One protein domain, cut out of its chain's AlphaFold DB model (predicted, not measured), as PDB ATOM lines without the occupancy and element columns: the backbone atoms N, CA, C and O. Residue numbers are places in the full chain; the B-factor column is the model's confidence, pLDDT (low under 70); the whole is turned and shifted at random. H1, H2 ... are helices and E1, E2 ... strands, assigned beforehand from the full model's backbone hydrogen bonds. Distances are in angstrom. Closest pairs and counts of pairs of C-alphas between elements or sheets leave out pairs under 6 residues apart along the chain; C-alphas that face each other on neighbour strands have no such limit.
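This is residues 429 to 497 of the 1010 residues of an uncharacterized protein of Xylaria flabelliformis (UniProt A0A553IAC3). A long two-stranded antiparallel ribbon, E1 and E3, has the helix H1 crossing over one face, and the short helix H2 packs on H1. Toward one end of the elongated outline there is a smaller, separate pairing, where residues 429 to 430 run beside residues 469 to 470 of the short strand E2, and a long link, residues 457 to 468, joins E1 to E2. The printed part has 69 residues with two named helices and three named strands, in the order H1, E1, E2, E3, H2; the sheet has the order E1 - E3, antiparallel, and the class is mixed, helices and strands, with under half of the residues in named elements. The whole is compact, with a radius of gyration of the C-alphas of 11.7 A, and its outline is elongated, with spans of 33 by 21 by 20 A.

The printed part begins with residues 429 to 430, a stretch too short to be named, which pairs antiparallel with residues 469 to 470 of E2, residues 469 to 471. H1, residues 431 to 441, follows at once. Its closest approach to E2 is between the C-alphas of Val 431 and Ile 469, 6.3 A apart. Toward E1, residues 451 to 456, the closest C-alphas of H1 are those of Lys 435 and Leu 452, 7.1 A apart. H1 and E3, residues 476 to 481, are apart, but only just, with their closest C-alphas at 8.4 A. E1 and E3 are antiparallel neighbours, with 154 degrees between their directions. The C-alphas of residues 454 and 478 face each other at 4.4 A, and those of residues 451 and 481 at 4.9 A. N 479 and O 453 are within hydrogen-bond range at 2.8 A, and so are N 451 and O 481 at 2.9 A. E2 pairs with no named strand and is apart from both E1 and E3. H2, residues 492 to 496, touches H1 with 7 pairs of C-alphas within 8 A, the closest being those of Arg 436 and Tyr 494 at 4.7 A. H2 is apart from E1 and from E2. In H1 and H2 every pair of O i and N i+4 is within hydrogen-bond range.

H1 runs from Val 431, with its C-alpha at (-96.715, 19.094, -13.119), to Lys 441, and measures 15.1 A from first to last C-alpha. E1 runs from Asp 451, with its C-alpha at (-99.680, 5.694, -12.314), to Thr 456 and measures 17.2 A. E2, from Ile 469 to Pro 471, measures 6.3 A. E3, from Val 476 to Leu 481, measures 15.9 A. H2 begins at Ala 492 and ends at Ser 496, whose C-alpha stands at (-110.191, 14.188, -7.649); it measures 6.1 A.

The two C-alphas farthest apart are those of Ser 473 and Pro 486, at 35.4 A, while the first and last printed C-alphas, of Ile 429 and Gly 497, are 16.7 A apart. The printed part has no cut. The link from E1 to E2 is long, with 12 residues, whose C-alphas lie 9 to 17 A from the mean of all C-alphas. The link from E2 to E3 is tight, with 4 residues, and those from H1 to E1 and from E3 to H2 are short, with 9 and 10 residues. The mean pLDDT of the printed part of this predicted model is 82.9, and no printed residue is under 70.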
ATOM      1  N   ILE A 429     -97.139  25.677 -16.768       87.88
ATOM      2  CA  ILE A 429     -98.126  24.779 -16.153       87.88
ATOM      3  C   ILE A 429     -97.459  23.961 -15.045       87.88
ATOM      4  O   ILE A 429     -96.310  23.543 -15.184       87.88
ATOM      5  N   SER A 430     -98.156  23.717 -13.934       89.00
ATOM      6  CA  SER A 430     -97.632  22.828 -12.893       89.00
ATOM      7  C   SER A 430     -97.670  21.362 -13.340       89.00
ATOM      8  O   SER A 430     -98.571  20.943 -14.067       89.00
ATOM      9  N   VAL A 431     -96.723  20.547 -12.870       89.81
ATOM     10  CA  VAL A 431     -96.715  19.094 -13.119       89.81
ATOM     11  C   VAL A 431     -98.022  18.435 -12.647       89.81
ATOM     12  O   VAL A 431     -98.536  17.552 -13.333       89.81
ATOM     13  N   PHE A 432     -98.596  18.887 -11.524       89.38
ATOM     14  CA  PHE A 432     -99.902  18.440 -11.027       89.38
ATOM     15  C   PHE A 432    -101.017  18.645 -12.060       89.38
ATOM     16  O   PHE A 432    -101.773  17.720 -12.370       89.38
ATOM     17  N   GLU A 433    -101.122  19.857 -12.603       88.38
ATOM     18  CA  GLU A 433    -102.180  20.210 -13.545       88.38
ATOM     19  C   GLU A 433    -101.942  19.618 -14.926       88.38
ATOM     20  O   GLU A 433    -102.893  19.174 -15.555       88.38
ATOM     21  N   LEU A 434    -100.689  19.489 -15.361       89.31
ATOM     22  CA  LEU A 434    -100.359  18.779 -16.591       89.31
ATOM     23  C   LEU A 434    -100.739  17.290 -16.500       89.31
ATOM     24  O   LEU A 434    -101.332  16.754 -17.436       89.31
ATOM     25  N   LYS A 435    -100.495  16.630 -15.356       89.69
ATOM     26  CA  LYS A 435    -100.957  15.251 -15.096       89.69
ATOM     27  C   LYS A 435    -102.493  15.154 -15.132       89.69
ATOM     28  O   LYS A 435    -103.013  14.250 -15.786       89.69
ATOM     29  N   ARG A 436    -103.219  16.092 -14.503       88.81
ATOM     30  CA  ARG A 436    -104.696  16.185 -14.559       88.81
ATOM     31  C   ARG A 436    -105.202  16.353 -15.993       88.81
ATOM     32  O   ARG A 436    -106.030  15.572 -16.456       88.81
ATOM     33  N   ASP A 437    -104.700  17.360 -16.694       87.12
ATOM     34  CA  ASP A 437    -105.157  17.742 -18.025       87.12
ATOM     35  C   ASP A 437    -104.876  16.654 -19.066       87.12
ATOM     36  O   ASP A 437    -105.713  16.429 -19.936       87.12
ATOM     37  N   ILE A 438    -103.763  15.918 -18.949       87.81
ATOM     38  CA  ILE A 438    -103.499  14.721 -19.762       87.81
ATOM     39  C   ILE A 438    -104.568  13.649 -19.512       87.81
ATOM     40  O   ILE A 438    -105.119  13.111 -20.475       87.81
ATOM     41  N   ILE A 439    -104.894  13.345 -18.249       87.56
ATOM     42  CA  ILE A 439    -105.890  12.317 -17.893       87.56
ATOM     43  C   ILE A 439    -107.281  12.677 -18.439       87.56
ATOM     44  O   ILE A 439    -107.947  11.812 -19.011       87.56
ATOM     45  N   ILE A 440    -107.675  13.951 -18.340       85.56
ATOM     46  CA  ILE A 440    -108.937  14.468 -18.889       85.56
ATOM     47  C   ILE A 440    -108.919  14.435 -20.426       85.56
ATOM     48  O   ILE A 440    -109.762  13.777 -21.035       85.56
ATOM     49  N   LYS A 441    -107.943  15.092 -21.072       84.19
ATOM     50  CA  LYS A 441    -107.886  15.261 -22.540       84.19
ATOM     51  C   LYS A 441    -107.668  13.943 -23.298       84.19
ATOM     52  O   LYS A 441    -108.038  13.861 -24.464       84.19
ATOM     53  N   SER A 442    -107.108  12.908 -22.658       80.75
ATOM     54  CA  SER A 442    -106.958  11.567 -23.255       80.75
ATOM     55  C   SER A 442    -107.926  10.498 -22.714       80.75
ATOM     56  O   SER A 442    -107.823   9.338 -23.111       80.75
ATOM     57  N   GLY A 443    -108.900  10.878 -21.873       82.50
ATOM     58  CA  GLY A 443    -110.033  10.023 -21.488       82.50
ATOM     59  C   GLY A 443    -109.664   8.811 -20.625       82.50
ATOM     60  O   GLY A 443    -110.170   7.715 -20.850       82.50
ATOM     61  N   LEU A 444    -108.758   8.981 -19.659       79.38
ATOM     62  CA  LEU A 444    -108.153   7.871 -18.900       79.38
ATOM     63  C   LEU A 444    -109.005   7.339 -17.731       79.38
ATOM     64  O   LEU A 444    -108.571   6.414 -17.048       79.38
ATOM     65  N   GLY A 445    -110.199   7.887 -17.513       82.56
ATOM     66  CA  GLY A 445    -111.091   7.505 -16.417       82.56
ATOM     67  C   GLY A 445    -110.759   8.196 -15.091       82.56
ATOM     68  O   GLY A 445    -110.226   9.304 -15.061       82.56
ATOM     69  N   ASP A 446    -111.104   7.533 -13.992       79.25
ATOM     70  CA  ASP A 446    -110.971   8.008 -12.608       79.25
ATOM     71  C   ASP A 446    -109.532   7.958 -12.058       79.25
ATOM     72  O   ASP A 446    -109.245   8.577 -11.037       79.25
ATOM     73  N   GLY A 447    -108.619   7.246 -12.726       78.94
ATOM     74  CA  GLY A 447    -107.202   7.166 -12.362       78.94
ATOM     75  C   GLY A 447    -106.849   6.113 -11.304       78.94
ATOM     76  O   GLY A 447    -105.741   6.153 -10.766       78.94
ATOM     77  N   THR A 448    -107.749   5.181 -10.979       82.38
ATOM     78  CA  THR A 448    -107.515   4.163  -9.933       82.38
ATOM     79  C   THR A 448    -106.652   2.978 -10.386       82.38
ATOM     80  O   THR A 448    -106.029   2.324  -9.547       82.38
ATOM     81  N   ASP A 449    -106.543   2.742 -11.697       81.19
ATOM     82  CA  ASP A 449    -105.874   1.572 -12.292       81.19
ATOM     83  C   ASP A 449    -104.464   1.830 -12.868       81.19
ATOM     84  O   ASP A 449    -103.858   0.924 -13.444       81.19
ATOM     85  N   PHE A 450    -103.899   3.037 -12.736       86.12
ATOM     86  CA  PHE A 450    -102.557   3.354 -13.255       86.12
ATOM     87  C   PHE A 450    -101.841   4.472 -12.480       86.12
ATOM     88  O   PHE A 450    -102.452   5.260 -11.759       86.12
ATOM     89  N   ASP A 451    -100.527   4.557 -12.687       85.56
ATOM     90  CA  ASP A 451     -99.680   5.694 -12.314       85.56
ATOM     91  C   ASP A 451     -99.241   6.452 -13.587       85.56
ATOM     92  O   ASP A 451     -99.132   5.859 -14.666       85.56
ATOM     93  N   LEU A 452     -98.996   7.766 -13.494       87.25
ATOM     94  CA  LEU A 452     -98.586   8.613 -14.625       87.25
ATOM     95  C   LEU A 452     -97.266   9.338 -14.320       87.25
ATOM     96  O   LEU A 452     -97.234  10.261 -13.503       87.25
ATOM     97  N   ALA A 453     -96.203   8.923 -15.005       87.50
ATOM     98  CA  ALA A 453     -94.892   9.567 -14.999       87.50
ATOM     99  C   ALA A 453     -94.782  10.578 -16.153       87.50
ATOM    100  O   ALA A 453     -95.360  10.362 -17.222       87.50
ATOM    101  N   ILE A 454     -94.029  11.661 -15.954       89.06
ATOM    102  CA  ILE A 454     -93.711  12.651 -16.996       89.06
ATOM    103  C   ILE A 454     -92.194  12.822 -17.032       89.06
ATOM    104  O   ILE A 454     -91.588  13.074 -15.992       89.06
ATOM    105  N   TYR A 455     -91.605  12.705 -18.219       87.25
ATOM    106  CA  TYR A 455     -90.176  12.899 -18.462       87.25
ATOM    107  C   TYR A 455     -89.918  14.133 -19.332       87.25
ATOM    108  O   TYR A 455     -90.807  14.573 -20.066       87.25
ATOM    109  N   THR A 456     -88.687  14.638 -19.295       84.06
ATOM    110  CA  THR A 456     -88.136  15.542 -20.320       84.06
ATOM    111  C   THR A 456     -88.175  14.906 -21.720       84.06
ATOM    112  O   THR A 456     -88.332  13.688 -21.851       84.06
ATOM    113  N   ASP A 457     -88.031  15.712 -22.779       74.69
ATOM    114  CA  ASP A 457     -88.029  15.225 -24.174       74.69
ATOM    115  C   ASP A 457     -86.877  14.232 -24.445       74.69
ATOM    116  O   ASP A 457     -87.072  13.181 -25.056       74.69
ATOM    117  N   ASP A 458     -85.702  14.485 -23.852       70.50
ATOM    118  CA  ASP A 458     -84.545  13.574 -23.855       70.50
ATOM    119  C   ASP A 458     -84.800  12.242 -23.114       70.50
ATOM    120  O   ASP A 458     -84.015  11.295 -23.219       70.50
ATOM    121  N   GLY A 459     -85.884  12.149 -22.333       71.12
ATOM    122  CA  GLY A 459     -86.245  10.973 -21.540       71.12
ATOM    123  C   GLY A 459     -85.290  10.665 -20.380       71.12
ATOM    124  O   GLY A 459     -85.317   9.544 -19.863       71.12
ATOM    125  N   SER A 460     -84.445  11.629 -20.007       70.69
ATOM    126  CA  SER A 460     -83.355  11.516 -19.030       70.69
ATOM    127  C   SER A 460     -83.797  11.739 -17.582       70.69
ATOM    128  O   SER A 460     -83.316  11.043 -16.689       70.69
ATOM    129  N   GLU A 461     -84.721  12.674 -17.351       80.81
ATOM    130  CA  GLU A 461     -85.140  13.122 -16.019       80.81
ATOM    131  C   GLU A 461     -86.659  12.981 -15.846       80.81
ATOM    132  O   GLU A 461     -87.425  13.206 -16.786       80.81
ATOM    133  N   GLU A 462     -87.104  12.578 -14.649       86.62
ATOM    134  CA  GLU A 462     -88.520  12.395 -14.302       86.62
ATOM    135  C   GLU A 462     -89.012  13.546 -13.411       86.62
ATOM    136  O   GLU A 462     -88.385  13.883 -12.405       86.62
ATOM    137  N   TYR A 463     -90.159  14.137 -13.755       87.94
ATOM    138  CA  TYR A 463     -90.797  15.206 -12.986       87.94
ATOM    139  C   TYR A 463     -91.521  14.647 -11.747       87.94
ATOM    140  O   TYR A 463     -92.746  14.458 -11.710       87.94
ATOM    141  N   ASP A 464     -90.701  14.371 -10.737       83.56
ATOM    142  CA  ASP A 464     -91.031  13.702  -9.477       83.56
ATOM    143  C   ASP A 464     -91.876  14.576  -8.519       83.56
ATOM    144  O   ASP A 464     -92.712  14.058  -7.773       83.56
ATOM    145  N   ASP A 465     -91.681  15.903  -8.543       85.31
ATOM    146  CA  ASP A 465     -92.437  16.866  -7.730       85.31
ATOM    147  C   ASP A 465     -93.568  17.520  -8.542       85.31
ATOM    148  O   ASP A 465     -93.340  18.260  -9.505       85.31
ATOM    149  N   ASP A 466     -94.804  17.268  -8.105       85.06
ATOM    150  CA  ASP A 466     -96.047  17.781  -8.687       85.06
ATOM    151  C   ASP A 466     -96.170  19.322  -8.651       85.06
ATOM    152  O   ASP A 466     -96.971  19.891  -9.393       85.06
ATOM    153  N   THR A 467     -95.378  20.011  -7.822       84.31
ATOM    154  CA  THR A 467     -95.340  21.482  -7.728       84.31
ATOM    155  C   THR A 467     -94.410  22.151  -8.745       84.31
ATOM    156  O   THR A 467     -94.479  23.368  -8.915       84.31
ATOM    157  N   THR A 468     -93.572  21.386  -9.459       85.56
ATOM    158  CA  THR A 468     -92.643  21.929 -10.467       85.56
ATOM    159  C   THR A 468     -93.410  22.625 -11.594       85.56
ATOM    160  O   THR A 468     -94.406  22.092 -12.086       85.56
ATOM    161  N   ILE A 469     -92.938  23.796 -12.032       87.25
ATOM    162  CA  ILE A 469     -93.530  24.550 -13.146       87.25
ATOM    163  C   ILE A 469     -92.782  24.218 -14.440       87.25
ATOM    164  O   ILE A 469     -91.580  24.450 -14.553       87.25
ATOM    165  N   ILE A 470     -93.515  23.710 -15.427       87.25
ATOM    166  CA  ILE A 470     -93.050  23.430 -16.786       87.25
ATOM    167  C   ILE A 470     -93.383  24.655 -17.660       87.25
ATOM    168  O   ILE A 470     -94.558  25.021 -17.765       87.25
ATOM    169  N   PRO A 471     -92.397  25.343 -18.268       85.62
ATOM    170  CA  PRO A 471     -92.644  26.578 -19.012       85.62
ATOM    171  C   PRO A 471     -93.350  26.324 -20.350       85.62
ATOM    172  O   PRO A 471     -93.243  25.245 -20.943       85.62
ATOM    173  N   ARG A 472     -94.044  27.349 -20.872       77.94
ATOM    174  CA  ARG A 472     -94.610  27.320 -22.234       77.94
ATOM    175  C   ARG A 472     -93.550  26.901 -23.276       77.94
ATOM    176  O   ARG A 472     -92.389  27.290 -23.204       77.94
ATOM    177  N   SER A 473     -93.996  26.130 -24.272       75.56
ATOM    178  CA  SER A 473     -93.232  25.567 -25.409       75.56
ATOM    179  C   SER A 473     -92.230  24.431 -25.133       75.56
ATOM    180  O   SER A 473     -91.549  24.013 -26.063       75.56
ATOM    181  N   THR A 474     -92.191  23.853 -23.928       81.62
ATOM    182  CA  THR A 474     -91.451  22.595 -23.694       81.62
ATOM    183  C   THR A 474     -92.254  21.351 -24.090       81.62
ATOM    184  O   THR A 474     -93.443  21.225 -23.788       81.62
ATOM    185  N   THR A 475     -91.590  20.411 -24.761       83.19
ATOM    186  CA  THR A 475     -92.051  19.041 -25.019       83.19
ATOM    187  C   THR A 475     -91.773  18.145 -23.807       83.19
ATOM    188  O   THR A 475     -90.721  18.241 -23.179       83.19
ATOM    189  N   VAL A 476     -92.721  17.263 -23.467       85.50
ATOM    190  CA  VAL A 476     -92.573  16.282 -22.377       85.50
ATOM    191  C   VAL A 476     -93.168  14.928 -22.755       85.50
ATOM    192  O   VAL A 476     -94.172  14.844 -23.465       85.50
ATOM    193  N   VAL A 477     -92.576  13.851 -22.238       85.81
ATOM    194  CA  VAL A 477     -92.969  12.472 -22.550       85.81
ATOM    195  C   VAL A 477     -93.753  11.874 -21.383       85.81
ATOM    196  O   VAL A 477     -93.186  11.466 -20.370       85.81
ATOM    197  N   ALA A 478     -95.076  11.784 -21.526       84.56
ATOM    198  CA  ALA A 478     -95.948  11.153 -20.536       84.56
ATOM    199  C   ALA A 478     -95.986   9.620 -20.699       84.56
ATOM    200  O   ALA A 478     -96.191   9.097 -21.796       84.56
ATOM    201  N   ARG A 479     -95.827   8.875 -19.597       85.00
ATOM    202  CA  ARG A 479     -95.774   7.403 -19.576       85.00
ATOM    203  C   ARG A 479     -96.722   6.842 -18.516       85.00
ATOM    204  O   ARG A 479     -96.580   7.138 -17.333       85.00
ATOM    205  N   ARG A 480     -97.655   5.978 -18.931       86.56
ATOM    206  CA  ARG A 480     -98.471   5.186 -17.995       86.56
ATOM    207  C   ARG A 480     -97.622   4.058 -17.402       86.56
ATOM    208  O   ARG A 480     -96.937   3.353 -18.146       86.56
ATOM    209  N   LEU A 481     -97.700   3.874 -16.091       83.50
ATOM    210  CA  LEU A 481     -97.059   2.798 -15.338       83.50
ATOM    211  C   LEU A 481     -98.135   1.946 -14.634       83.50
ATOM    212  O   LEU A 481     -99.194   2.475 -14.285       83.50
ATOM    213  N   PRO A 482     -97.901   0.636 -14.425       82.31
ATOM    214  CA  PRO A 482     -98.807  -0.192 -13.633       82.31
ATOM    215  C   PRO A 482     -98.802   0.277 -12.167       82.31
ATOM    216  O   PRO A 482     -97.736   0.626 -11.650       82.31
ATOM    217  N   PRO A 483     -99.956   0.273 -11.478       81.31
ATOM    218  CA  PRO A 483    -100.062   0.806 -10.129       81.31
ATOM    219  C   PRO A 483     -99.361  -0.121  -9.129       81.31
ATOM    220  O   PRO A 483     -99.433  -1.348  -9.236       81.31
ATOM    221  N   GLN A 484     -98.721   0.458  -8.111       74.19
ATOM    222  CA  GLN A 484     -97.991  -0.298  -7.075       74.19
ATOM    223  C   GLN A 484     -98.870  -1.293  -6.290       74.19
ATOM    224  O   GLN A 484     -98.358  -2.242  -5.694       74.19
ATOM    225  N   LYS A 485    -100.194  -1.088  -6.281       77.00
ATOM    226  CA  LYS A 485    -101.206  -2.034  -5.796       77.00
ATOM    227  C   LYS A 485    -102.442  -1.950  -6.710       77.00
ATOM    228  O   LYS A 485    -102.817  -0.832  -7.067       77.00
ATOM    229  N   PRO A 486    -103.100  -3.073  -7.062       71.75
ATOM    230  CA  PRO A 486    -104.367  -3.044  -7.798       71.75
ATOM    231  C   PRO A 486    -105.424  -2.194  -7.077       71.75
ATOM    232  O   PRO A 486    -105.552  -2.303  -5.856       71.75
ATOM    233  N   GLY A 487    -106.153  -1.351  -7.816       70.56
ATOM    234  CA  GLY A 487    -107.179  -0.453  -7.265       70.56
ATOM    235  C   GLY A 487    -106.660   0.698  -6.390       70.56
ATOM    236  O   GLY A 487    -107.439   1.289  -5.646       70.56
ATOM    237  N   ALA A 488    -105.359   1.008  -6.426       74.62
ATOM    238  CA  ALA A 488    -104.763   2.113  -5.667       74.62
ATOM    239  C   ALA A 488    -103.717   2.899  -6.482       74.62
ATOM    240  O   ALA A 488    -102.646   3.250  -5.977       74.62
ATOM    241  N   GLY A 489    -104.026   3.163  -7.754       79.81
ATOM    242  CA  GLY A 489    -103.270   4.069  -8.614       79.81
ATOM    243  C   GLY A 489    -103.214   5.488  -8.048       79.81
ATOM    244  O   GLY A 489    -104.201   6.040  -7.556       79.81
ATOM    245  N   ARG A 490    -102.033   6.102  -8.117       81.31
ATOM    246  CA  ARG A 490    -101.788   7.484  -7.689       81.31
ATOM    247  C   ARG A 490    -102.440   8.487  -8.635       81.31
ATOM    248  O   ARG A 490    -102.644   9.630  -8.226       81.31
ATOM    249  N   ALA A 491    -102.767   8.091  -9.871       84.31
ATOM    250  CA  ALA A 491    -103.339   8.992 -10.866       84.31
ATOM    251  C   ALA A 491    -104.699   9.579 -10.441       84.31
ATOM    252  O   ALA A 491    -104.974  10.741 -10.741       84.31
ATOM    253  N   ALA A 492    -105.489   8.848  -9.645       84.38
ATOM    254  CA  ALA A 492    -106.762   9.319  -9.093       84.38
ATOM    255  C   ALA A 492    -106.651  10.625  -8.285       84.38
ATOM    256  O   ALA A 492    -107.604  11.409  -8.223       84.38
ATOM    257  N   ARG A 493    -105.470  10.918  -7.715       84.38
ATOM    258  CA  ARG A 493    -105.196  12.187  -7.025       84.38
ATOM    259  C   ARG A 493    -105.287  13.396  -7.958       84.38
ATOM    260  O   ARG A 493    -105.738  14.442  -7.509       84.38
ATOM    261  N   TYR A 494    -104.882  13.278  -9.221       85.25
ATOM    262  CA  TYR A 494    -104.911  14.409 -10.159       85.25
ATOM    263  C   TYR A 494    -106.321  14.664 -10.711       85.25
ATOM    264  O   TYR A 494    -106.622  15.783 -11.105       85.25
ATOM    265  N   VAL A 495    -107.195  13.648 -10.699       83.62
ATOM    266  CA  VAL A 495    -108.601  13.757 -11.135       83.62
ATOM    267  C   VAL A 495    -109.504  14.317 -10.032       83.62
ATOM    268  O   VAL A 495    -110.386  15.123 -10.310       83.62
ATOM    269  N   SER A 496    -109.291  13.895  -8.781       78.12
ATOM    270  CA  SER A 496    -110.191  14.188  -7.649       78.12
ATOM    271  C   SER A 496    -109.615  15.134  -6.585       78.12
ATOM    272  O   SER A 496    -110.354  15.645  -5.743       78.12
ATOM    273  N   GLY A 497    -108.299  15.347  -6.578       76.12
ATOM    274  CA  GLY A 497    -107.585  16.054  -5.518       76.12
ATOM    275  C   GLY A 497    -107.295  17.525  -5.816       76.12
ATOM    276  O   GLY A 497    -107.313  17.985  -6.955       76.12
TER     277      GLY A 497